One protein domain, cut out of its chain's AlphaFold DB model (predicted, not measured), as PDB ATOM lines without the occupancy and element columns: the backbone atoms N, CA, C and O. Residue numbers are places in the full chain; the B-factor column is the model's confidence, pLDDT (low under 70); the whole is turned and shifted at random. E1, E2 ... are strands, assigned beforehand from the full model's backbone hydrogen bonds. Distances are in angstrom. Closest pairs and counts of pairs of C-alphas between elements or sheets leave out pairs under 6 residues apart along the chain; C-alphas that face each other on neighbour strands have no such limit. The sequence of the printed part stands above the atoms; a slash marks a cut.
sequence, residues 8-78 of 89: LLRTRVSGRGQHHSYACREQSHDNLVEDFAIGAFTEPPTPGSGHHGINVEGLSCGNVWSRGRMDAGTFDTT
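AT A GLANCE: This is residues 8 to 78 of the 89 residues of an uncharacterized protein of Saccharothrix sp. ALI-22-I (UniProt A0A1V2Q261). With little regular structure, the chain winds in stacked turns like a short solenoid, its walls made by three small parallel sheets: E2-E5-E7, E1-E4 and E3-E6. The 71 printed residues include seven named strands, E1 to E7 in chain order, and no named helix; the class is all strand, with 24 residues in named elements. The whole is compact, with a radius of gyration of the C-alphas of 12.0 A, and only just flat, spanning 33 by 24 by 13 A.

HOW THE PARTS SIT: E5, residues 54 to 56, is the inner strand between E2, residues 22 to 24, and E7, residues 75 to 77, parallel to each at 5 degrees; N 55 and O 22 are 3.0 A apart, N 76 and O 54 2.8 A. E1, residues 12 to 15, is parallel to E4, residues 37 to 41, with N 13 and O 37 2.9 A apart. E3, residues 32 to 34, is parallel to E6, residues 64 to 66, with N 33 and O 64 2.8 A apart. These N and O pairs are within hydrogen-bond range. E3 runs on into E4 at 65 degrees.

IN THESE COORDINATES: E1 begins at C-alpha 12 (196.793, 159.037, 91.222); E7 ends at C-alpha 77 (217.304, 159.696, 89.728). E4 measures 12.4 A.

THE WHOLE: The farthest C-alphas, Asp 30 and Pro 47, are 34.3 A apart. The printed part has no cut. The link E4 to E5 is long. Residues 17, 77 and 78 have pLDDT under 70.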
ATOM      1  N   LEU A   8     201.840 169.108  94.439       92.88
ATOM      2  CA  LEU A   8     200.963 168.105  93.848       92.88
ATOM      3  C   LEU A   8     200.533 167.157  94.965       92.88
ATOM      4  O   LEU A   8     201.347 166.408  95.501       92.88
ATOM      5  N   LEU A   9     199.259 167.227  95.346       94.88
ATOM      6  CA  LEU A   9     198.724 166.503  96.498       94.88
ATOM      7  C   LEU A   9     197.690 165.475  96.047       94.88
ATOM      8  O   LEU A   9     196.821 165.796  95.233       94.88
ATOM      9  N   ARG A  10     197.730 164.273  96.635       95.88
ATOM     10  CA  ARG A  10     196.711 163.220  96.450       95.88
ATOM     11  C   ARG A  10     196.471 162.838  94.986       95.88
ATOM     12  O   ARG A  10     195.346 162.556  94.573       95.88
ATOM     13  N   THR A  11     197.530 162.845  94.182       94.50
ATOM     14  CA  THR A  11     197.474 162.494  92.760       94.50
ATOM     15  C   THR A  11     197.531 160.980  92.562       94.50
ATOM     16  O   THR A  11     198.269 160.271  93.246       94.50
ATOM     17  N   ARG A  12     196.780 160.459  91.587       92.06
ATOM     18  CA  ARG A  12     196.793 159.037  91.222       92.06
ATOM     19  C   ARG A  12     197.033 158.877  89.728       92.06
ATOM     20  O   ARG A  12     196.306 159.452  88.926       92.06
ATOM     21  N   VAL A  13     198.017 158.057  89.375       90.44
ATOM     22  CA  VAL A  13     198.334 157.688  87.992       90.44
ATOM     23  C   VAL A  13     198.205 156.172  87.854       90.44
ATOM     24  O   VAL A  13     198.811 155.420  88.614       90.44
ATOM     25  N   SER A  14     197.384 155.714  86.914       87.62
ATOM     26  CA  SER A  14     197.141 154.295  86.617       87.62
ATOM     27  C   SER A  14     196.597 154.142  85.196       87.62
ATOM     28  O   SER A  14     196.177 155.133  84.601       87.62
ATOM     29  N   GLY A  15     196.538 152.914  84.676       82.62
ATOM     30  CA  GLY A  15     195.932 152.619  83.374       82.62
ATOM     31  C   GLY A  15     196.849 151.797  82.476       82.62
ATOM     32  O   GLY A  15     197.607 150.959  82.965       82.62
ATOM     33  N   ARG A  16     196.761 152.028  81.160       79.38
ATOM     34  CA  ARG A  16     197.597 151.363  80.143       79.38
ATOM     35  C   ARG A  16     199.084 151.592  80.418       79.38
ATOM     36  O   ARG A  16     199.432 152.554  81.094       79.38
ATOM     37  N   GLY A  17     199.944 150.710  79.905       68.12
ATOM     38  CA  GLY A  17     201.395 150.781  80.102       68.12
ATOM     39  C   GLY A  17     201.968 152.179  79.833       68.12
ATOM     40  O   GLY A  17     202.066 152.592  78.680       68.12
ATOM     41  N   GLN A  18     202.345 152.892  80.899       70.62
ATOM     42  CA  GLN A  18     202.936 154.232  80.838       70.62
ATOM     43  C   GLN A  18     204.460 154.146  80.914       70.62
ATOM     44  O   GLN A  18     205.004 153.351  81.674       70.62
ATOM     45  N   HIS A  19     205.164 155.018  80.191       81.19
ATOM     46  CA  HIS A  19     206.627 155.102  80.281       81.19
ATOM     47  C   HIS A  19     207.095 155.903  81.513       81.19
ATOM     48  O   HIS A  19     208.014 155.487  82.217       81.19
ATOM     49  N   HIS A  20     206.400 157.002  81.833       85.69
ATOM     50  CA  HIS A  20     206.612 157.811  83.037       85.69
ATOM     51  C   HIS A  20     205.268 158.097  83.712       85.69
ATOM     52  O   HIS A  20     204.331 158.534  83.045       85.69
ATOM     53  N   SER A  21     205.180 157.892  85.027       86.81
ATOM     54  CA  SER A  21     204.019 158.336  85.814       86.81
ATOM     55  C   SER A  21     204.195 159.779  86.281       86.81
ATOM     56  O   SER A  21     203.251 160.562  86.227       86.81
ATOM     57  N   TYR A  22     205.419 160.138  86.673       87.69
ATOM     58  CA  TYR A  22     205.851 161.516  86.872       87.69
ATOM     59  C   TYR A  22     207.156 161.747  86.116       87.69
ATOM     60  O   TYR A  22     208.094 160.957  86.228       87.69
ATOM     61  N   ALA A  23     207.216 162.839  85.358       84.38
ATOM     62  CA  ALA A  23     208.410 163.257  84.638       84.38
ATOM     63  C   ALA A  23     208.833 164.649  85.118       84.38
ATOM     64  O   ALA A  23     208.301 165.664  84.666       84.38
ATOM     65  N   CYS A  24     209.804 164.688  86.029       77.38
ATOM     66  CA  CYS A  24     210.473 165.911  86.453       77.38
ATOM     67  C   CYS A  24     211.690 166.128  85.552       77.38
ATOM     68  O   CYS A  24     212.787 165.641  85.825       77.38
ATOM     69  N   ARG A  25     211.452 166.832  84.444       79.31
ATOM     70  CA  ARG A  25     212.463 167.275  83.471       79.31
ATOM     71  C   ARG A  25     212.582 168.801  83.518       79.31
ATOM     72  O   ARG A  25     211.836 169.453  84.244       79.31
ATOM     73  N   GLU A  26     213.483 169.360  82.711       79.50
ATOM     74  CA  GLU A  26     213.500 170.798  82.384       79.50
ATOM     75  C   GLU A  26     213.556 171.714  83.619       79.50
ATOM     76  O   GLU A  26     212.733 172.617  83.753       79.50
ATOM     77  N   GLN A  27     214.512 171.498  84.530       76.31
ATOM     78  CA  GLN A  27     214.681 172.368  85.706       76.31
ATOM     79  C   GLN A  27     213.433 172.394  86.610       76.31
ATOM     80  O   GLN A  27     212.966 173.448  87.043       76.31
ATOM     81  N   SER A  28     212.860 171.219  86.888       84.12
ATOM     82  CA  SER A  28     211.766 171.114  87.852       84.12
ATOM     83  C   SER A  28     212.323 171.116  89.275       84.12
ATOM     84  O   SER A  28     212.957 170.141  89.691       84.12
ATOM     85  N   HIS A  29     212.101 172.205  90.013       87.25
ATOM     86  CA  HIS A  29     212.766 172.474  91.292       87.25
ATOM     87  C   HIS A  29     211.807 172.688  92.460       87.25
ATOM     88  O   HIS A  29     210.747 173.288  92.303       87.25
ATOM     89  N   ASP A  30     212.227 172.279  93.656       88.88
ATOM     90  CA  ASP A  30     211.547 172.599  94.921       88.88
ATOM     91  C   ASP A  30     210.057 172.211  94.943       88.88
ATOM     92  O   ASP A  30     209.231 172.908  95.533       88.88
ATOM     93  N   ASN A  31     209.683 171.135  94.249       89.62
ATOM     94  CA  ASN A  31     208.294 170.695  94.200       89.62
ATOM     95  C   ASN A  31     208.010 169.701  95.327       89.62
ATOM     96  O   ASN A  31     208.801 168.790  95.575       89.62
ATOM     97  N   LEU A  32     206.851 169.844  95.966       91.38
ATOM     98  CA  LEU A  32     206.326 168.855  96.901       91.38
ATOM     99  C   LEU A  32     205.334 167.952  96.168       91.38
ATOM    100  O   LEU A  32     204.307 168.422  95.679       91.38
ATOM    101  N   VAL A  33     205.612 166.653  96.126       91.19
ATOM    102  CA  VAL A  33     204.654 165.638  95.683       91.19
ATOM    103  C   VAL A  33     204.326 164.742  96.862       91.19
ATOM    104  O   VAL A  33     205.187 164.037  97.396       91.19
ATOM    105  N   GLU A  34     203.073 164.781  97.291       92.56
ATOM    106  CA  GLU A  34     202.669 164.176  98.550       92.56
ATOM    107  C   GLU A  34     201.385 163.358  98.416       92.56
ATOM    108  O   GLU A  34     200.425 163.768  97.758       92.56
ATOM    109  N   ASP A  35     201.368 162.208  99.092       94.38
ATOM    110  CA  ASP A  35     200.208 161.312  99.180       94.38
ATOM    111  C   ASP A  35     199.766 160.784  97.803       94.38
ATOM    112  O   ASP A  35     198.583 160.680  97.480       94.38
ATOM    113  N   PHE A  36     200.746 160.499  96.945       93.25
ATOM    114  CA  PHE A  36     200.521 160.087  95.567       93.25
ATOM    115  C   PHE A  36     200.445 158.562  95.403       93.25
ATOM    116  O   PHE A  36     201.022 157.798  96.177       93.25
ATOM    117  N   ALA A  37     199.795 158.113  94.329       92.94
ATOM    118  CA  ALA A  37     199.729 156.703  93.956       92.94
ATOM    119  C   ALA A  37     200.119 156.471  92.489       92.94
ATOM    120  O   ALA A  37     199.581 157.114  91.585       92.94
ATOM    121  N   ILE A  38     201.009 155.506  92.260       91.12
ATOM    122  CA  ILE A  38     201.271 154.896  90.954       91.12
ATOM    123  C   ILE A  38     200.720 153.474  91.004       91.12
ATOM    124  O   ILE A  38     201.240 152.629  91.731       91.12
ATOM    125  N   GLY A  39     199.632 153.233  90.278       89.06
ATOM    126  CA  GLY A  39     198.960 151.937  90.236       89.06
ATOM    127  C   GLY A  39     199.573 150.974  89.223       89.06
ATOM    128  O   GLY A  39     200.284 151.383  88.306       89.06
ATOM    129  N   ALA A  40     199.230 149.694  89.373       85.50
ATOM    130  CA  ALA A  40     199.567 148.653  88.410       85.50
ATOM    131  C   ALA A  40     198.996 148.953  87.017       85.50
ATOM    132  O   ALA A  40     197.957 149.610  86.868       85.50
ATOM    133  N   PHE A  41     199.670 148.430  85.997       83.50
ATOM    134  CA  PHE A  41     199.171 148.525  84.639       83.50
ATOM    135  C   PHE A  41     197.920 147.679  84.436       83.50
ATOM    136  O   PHE A  41     197.836 146.543  84.899       83.50
ATOM    137  N   THR A  42     196.958 148.232  83.704       84.69
ATOM    138  CA  THR A  42     195.749 147.511  83.284       84.69
ATOM    139  C   THR A  42     195.969 146.709  82.001       84.69
ATOM    140  O   THR A  42     195.130 145.894  81.638       84.69
ATOM    141  N   GLU A  43     197.090 146.940  81.315       82.88
ATOM    142  CA  GLU A  43     197.533 146.225  80.117       82.88
ATOM    143  C   GLU A  43     199.055 146.025  80.182       82.88
ATOM    144  O   GLU A  43     199.742 146.873  80.757       82.88
ATOM    145  N   PRO A  44     199.615 144.955  79.592       74.94
ATOM    146  CA  PRO A  44     201.061 144.781  79.534       74.94
ATOM    147  C   PRO A  44     201.735 146.007  78.896       74.94
ATOM    148  O   PRO A  44     201.232 146.518  77.890       74.94
ATOM    149  N   PRO A  45     202.864 146.493  79.441       73.44
ATOM    150  CA  PRO A  45     203.634 147.537  78.786       73.44
ATOM    151  C   PRO A  45     204.151 147.028  77.438       73.44
ATOM    152  O   PRO A  45     204.360 145.826  77.250       73.44
ATOM    153  N   THR A  46     204.368 147.949  76.499       76.81
ATOM    154  CA  THR A  46     204.978 147.623  75.208       76.81
ATOM    155  C   THR A  46     206.282 146.850  75.448       76.81
ATOM    156  O   THR A  46     207.090 147.274  76.279       76.81
ATOM    157  N   PRO A  47     206.529 145.716  74.765       79.50
ATOM    158  CA  PRO A  47     207.769 144.969  74.943       79.50
ATOM    159  C   PRO A  47     208.994 145.876  74.777       79.50
ATOM    160  O   PRO A  47     209.099 146.620  73.805       79.50
ATOM    161  N   GLY A  48     209.901 145.847  75.754       75.44
ATOM    162  CA  GLY A  48     211.086 146.710  75.781       75.44
ATOM    163  C   GLY A  48     210.852 148.138  76.291       75.44
ATOM    164  O   GLY A  48     211.827 148.835  76.557       75.44
ATOM    165  N   SER A  49     209.606 148.581  76.501       71.00
ATOM    166  CA  SER A  49     209.347 149.839  77.208       71.00
ATOM    167  C   SER A  49     209.458 149.603  78.715       71.00
ATOM    168  O   SER A  49     208.586 148.976  79.317       71.00
ATOM    169  N   GLY A  50     210.540 150.085  79.328       74.25
ATOM    170  CA  GLY A  50     210.637 150.170  80.785       74.25
ATOM    171  C   GLY A  50     209.618 151.168  81.344       74.25
ATOM    172  O   GLY A  50     209.272 152.153  80.682       74.25
ATOM    173  N   HIS A  51     209.138 150.919  82.564       82.31
ATOM    174  CA  HIS A  51     208.323 151.877  83.312       82.31
ATOM    175  C   HIS A  51     209.173 152.536  84.385       82.31
ATOM    176  O   HIS A  51     209.535 151.901  85.371       82.31
ATOM    177  N   HIS A  52     209.450 153.821  84.211       84.31
ATOM    178  CA  HIS A  52     210.323 154.558  85.119       84.31
ATOM    179  C   HIS A  52     209.615 155.072  86.368       84.31
ATOM    180  O   HIS A  52     210.269 155.693  87.183       84.31
ATOM    181  N   GLY A  53     208.290 154.910  86.499       87.38
ATOM    182  CA  GLY A  53     207.533 155.436  87.637       87.38
ATOM    183  C   GLY A  53     207.757 156.939  87.843       87.38
ATOM    184  O   GLY A  53     207.158 157.756  87.133       87.38
ATOM    185  N   ILE A  54     208.608 157.280  88.813       87.94
ATOM    186  CA  ILE A  54     209.101 158.640  89.041       87.94
ATOM    187  C   ILE A  54     210.456 158.804  88.368       87.94
ATOM    188  O   ILE A  54     211.419 158.141  88.734       87.94
ATOM    189  N   ASN A  55     210.540 159.757  87.449       87.56
ATOM    190  CA  ASN A  55     211.776 160.098  86.768       87.56
ATOM    191  C   ASN A  55     212.192 161.537  87.101       87.56
ATOM    192  O   ASN A  55     211.450 162.482  86.810       87.56
ATOM    193  N   VAL A  56     213.371 161.697  87.707       83.12
ATOM    194  CA  VAL A  56     213.970 162.990  88.061       83.12
ATOM    195  C   VAL A  56     215.284 163.161  87.307       83.12
ATOM    196  O   VAL A  56     216.290 162.515  87.613       83.12
ATOM    197  N   GLU A  57     215.282 164.069  86.331       80.25
ATOM    198  CA  GLU A  57     216.428 164.319  85.458       80.25
ATOM    199  C   GLU A  57     216.474 165.763  84.928       80.25
ATOM    200  O   GLU A  57     215.645 166.610  85.270       80.25
ATOM    201  N   GLY A  58     217.477 166.073  84.099       77.44
ATOM    202  CA  GLY A  58     217.595 167.388  83.458       77.44
ATOM    203  C   GLY A  58     217.829 168.523  84.457       77.44
ATOM    204  O   GLY A  58     217.166 169.556  84.378       77.44
ATOM    205  N   LEU A  59     218.743 168.301  85.410       79.38
ATOM    206  CA  LEU A  59     219.088 169.203  86.521       79.38
ATOM    207  C   LEU A  59     217.953 169.479  87.520       79.38
ATOM    208  O   LEU A  59     218.142 170.286  88.421       79.38
ATOM    209  N   SER A  60     216.816 168.787  87.423       80.56
ATOM    210  CA  SER A  60     215.750 168.852  88.431       80.56
ATOM    211  C   SER A  60     216.287 168.454  89.812       80.56
ATOM    212  O   SER A  60     216.926 167.411  89.956       80.56
ATOM    213  N   CYS A  61     216.046 169.280  90.832       81.56
ATOM    214  CA  CYS A  61     216.583 169.083  92.183       81.56
ATOM    215  C   CYS A  61     215.672 169.683  93.264       81.56
ATOM    216  O   CYS A  61     214.778 170.466  92.958       81.56
ATOM    217  N   GLY A  62     215.872 169.297  94.529       83.50
ATOM    218  CA  GLY A  62     215.086 169.826  95.655       83.50
ATOM    219  C   GLY A  62     213.633 169.338  95.711       83.50
ATOM    220  O   GLY A  62     212.866 169.795  96.549       83.50
ATOM    221  N   ASN A  63     213.242 168.406  94.837       87.06
ATOM    222  CA  ASN A  63     211.901 167.824  94.851       87.06
ATOM    223  C   ASN A  63     211.751 166.850  96.024       87.06
ATOM    224  O   ASN A  63     212.601 165.981  96.228       87.06
ATOM    225  N   VAL A  64     210.642 166.963  96.749       88.19
ATOM    226  CA  VAL A  64     210.302 166.107  97.884       88.19
ATOM    227  C   VAL A  64     209.159 165.186  97.490       88.19
ATOM    228  O   VAL A  64     208.119 165.640  97.019       88.19
ATOM    229  N   TRP A  65     209.348 163.891  97.729       88.44
ATOM    230  CA  TRP A  65     208.359 162.847  97.476       88.44
ATOM    231  C   TRP A  65     208.001 162.195  98.805       88.44
ATOM    232  O   TRP A  65     208.859 161.592  99.445       88.44
ATOM    233  N   SER A  66     206.754 162.328  99.245       86.81
ATOM    234  CA  SER A  66     206.346 161.878 100.579       86.81
ATOM    235  C   SER A  66     205.030 161.113 100.544       86.81
ATOM    236  O   SER A  66     204.132 161.424  99.762       86.81
ATOM    237  N   ARG A  67     204.917 160.089 101.401       89.31
ATOM    238  CA  ARG A  67     203.720 159.237 101.550       89.31
ATOM    239  C   ARG A  67     203.218 158.620 100.235       89.31
ATOM    240  O   ARG A  67     202.031 158.367 100.071       89.31
ATOM    241  N   GLY A  68     204.130 158.376  99.297       89.56
ATOM    242  CA  GLY A  68     203.821 157.767  98.012       89.56
ATOM    243  C   GLY A  68     203.608 156.260  98.096       89.56
ATOM    244  O   GLY A  68     204.271 155.574  98.874       89.56
ATOM    245  N   ARG A  69     202.736 155.728  97.238       91.88
ATOM    246  CA  ARG A  69     202.614 154.289  96.976       91.88
ATOM    247  C   ARG A  69     202.884 153.998  95.506       91.88
ATOM    248  O   ARG A  69     202.247 154.586  94.635       91.88
ATOM    249  N   MET A  70     203.790 153.064  95.234       90.81
ATOM    250  CA  MET A  70     204.141 152.641  93.879       90.81
ATOM    251  C   MET A  70     203.953 151.134  93.751       90.81
ATOM    252  O   MET A  70     204.751 150.365  94.273       90.81
ATOM    253  N   ASP A  71     202.885 150.723  93.070       89.25
ATOM    254  CA  ASP A  71     202.641 149.319  92.720       89.25
ATOM    255  C   ASP A  71     203.315 148.948  91.375       89.25
ATOM    256  O   ASP A  71     203.372 147.776  91.013       89.25
ATOM    257  N   ALA A  72     203.814 149.939  90.622       85.44
ATOM    258  CA  ALA A  72     204.548 149.767  89.369       85.44
ATOM    259  C   ALA A  72     205.583 150.886  89.148       85.44
ATOM    260  O   ALA A  72     205.419 152.013  89.629       85.44
ATOM    261  N   GLY A  73     206.611 150.564  88.362       84.75
ATOM    262  CA  GLY A  73     207.686 151.469  87.967       84.75
ATOM    263  C   GLY A  73     208.810 151.591  88.993       84.75
ATOM    264  O   GLY A  73     208.717 151.084  90.110       84.75
ATOM    265  N   THR A  74     209.892 152.253  88.599       84.25
ATOM    266  CA  THR A  74     211.054 152.509  89.456       84.25
ATOM    267  C   THR A  74     211.076 153.948  89.973       84.25
ATOM    268  O   THR A  74     210.191 154.753  89.688       84.25
ATOM    269  N   PHE A  75     212.046 154.250  90.828       84.81
ATOM    270  CA  PHE A  75     212.356 155.614  91.221       84.81
ATOM    271  C   PHE A  75     213.717 155.966  90.629       84.81
ATOM    272  O   PHE A  75     214.755 155.570  91.162       84.81
ATOM    273  N   ASP A  76     213.699 156.683  89.513       79.44
ATOM    274  CA  ASP A  76     214.881 156.931  88.706       79.44
ATOM    275  C   ASP A  76     215.392 158.349  88.940       79.44
ATOM    276  O   ASP A  76     214.741 159.346  88.619       79.44
ATOM    277  N   THR A  77     216.592 158.434  89.509       69.25
ATOM    278  CA  THR A  77     217.304 159.696  89.728       69.25
ATOM    279  C   THR A  77     218.648 159.675  89.033       69.25
ATOM    280  O   THR A  77     219.423 158.734  89.211       69.25
ATOM    281  N   THR A  78     218.990 160.747  88.322       63.34
ATOM    282  CA  THR A  78     220.364 160.936  87.837       63.34
ATOM    283  C   THR A  78     221.302 161.287  89.000       63.34
ATOM    284  O   THR A  78     220.960 162.091  89.874       63.34
TER     285      THR A  78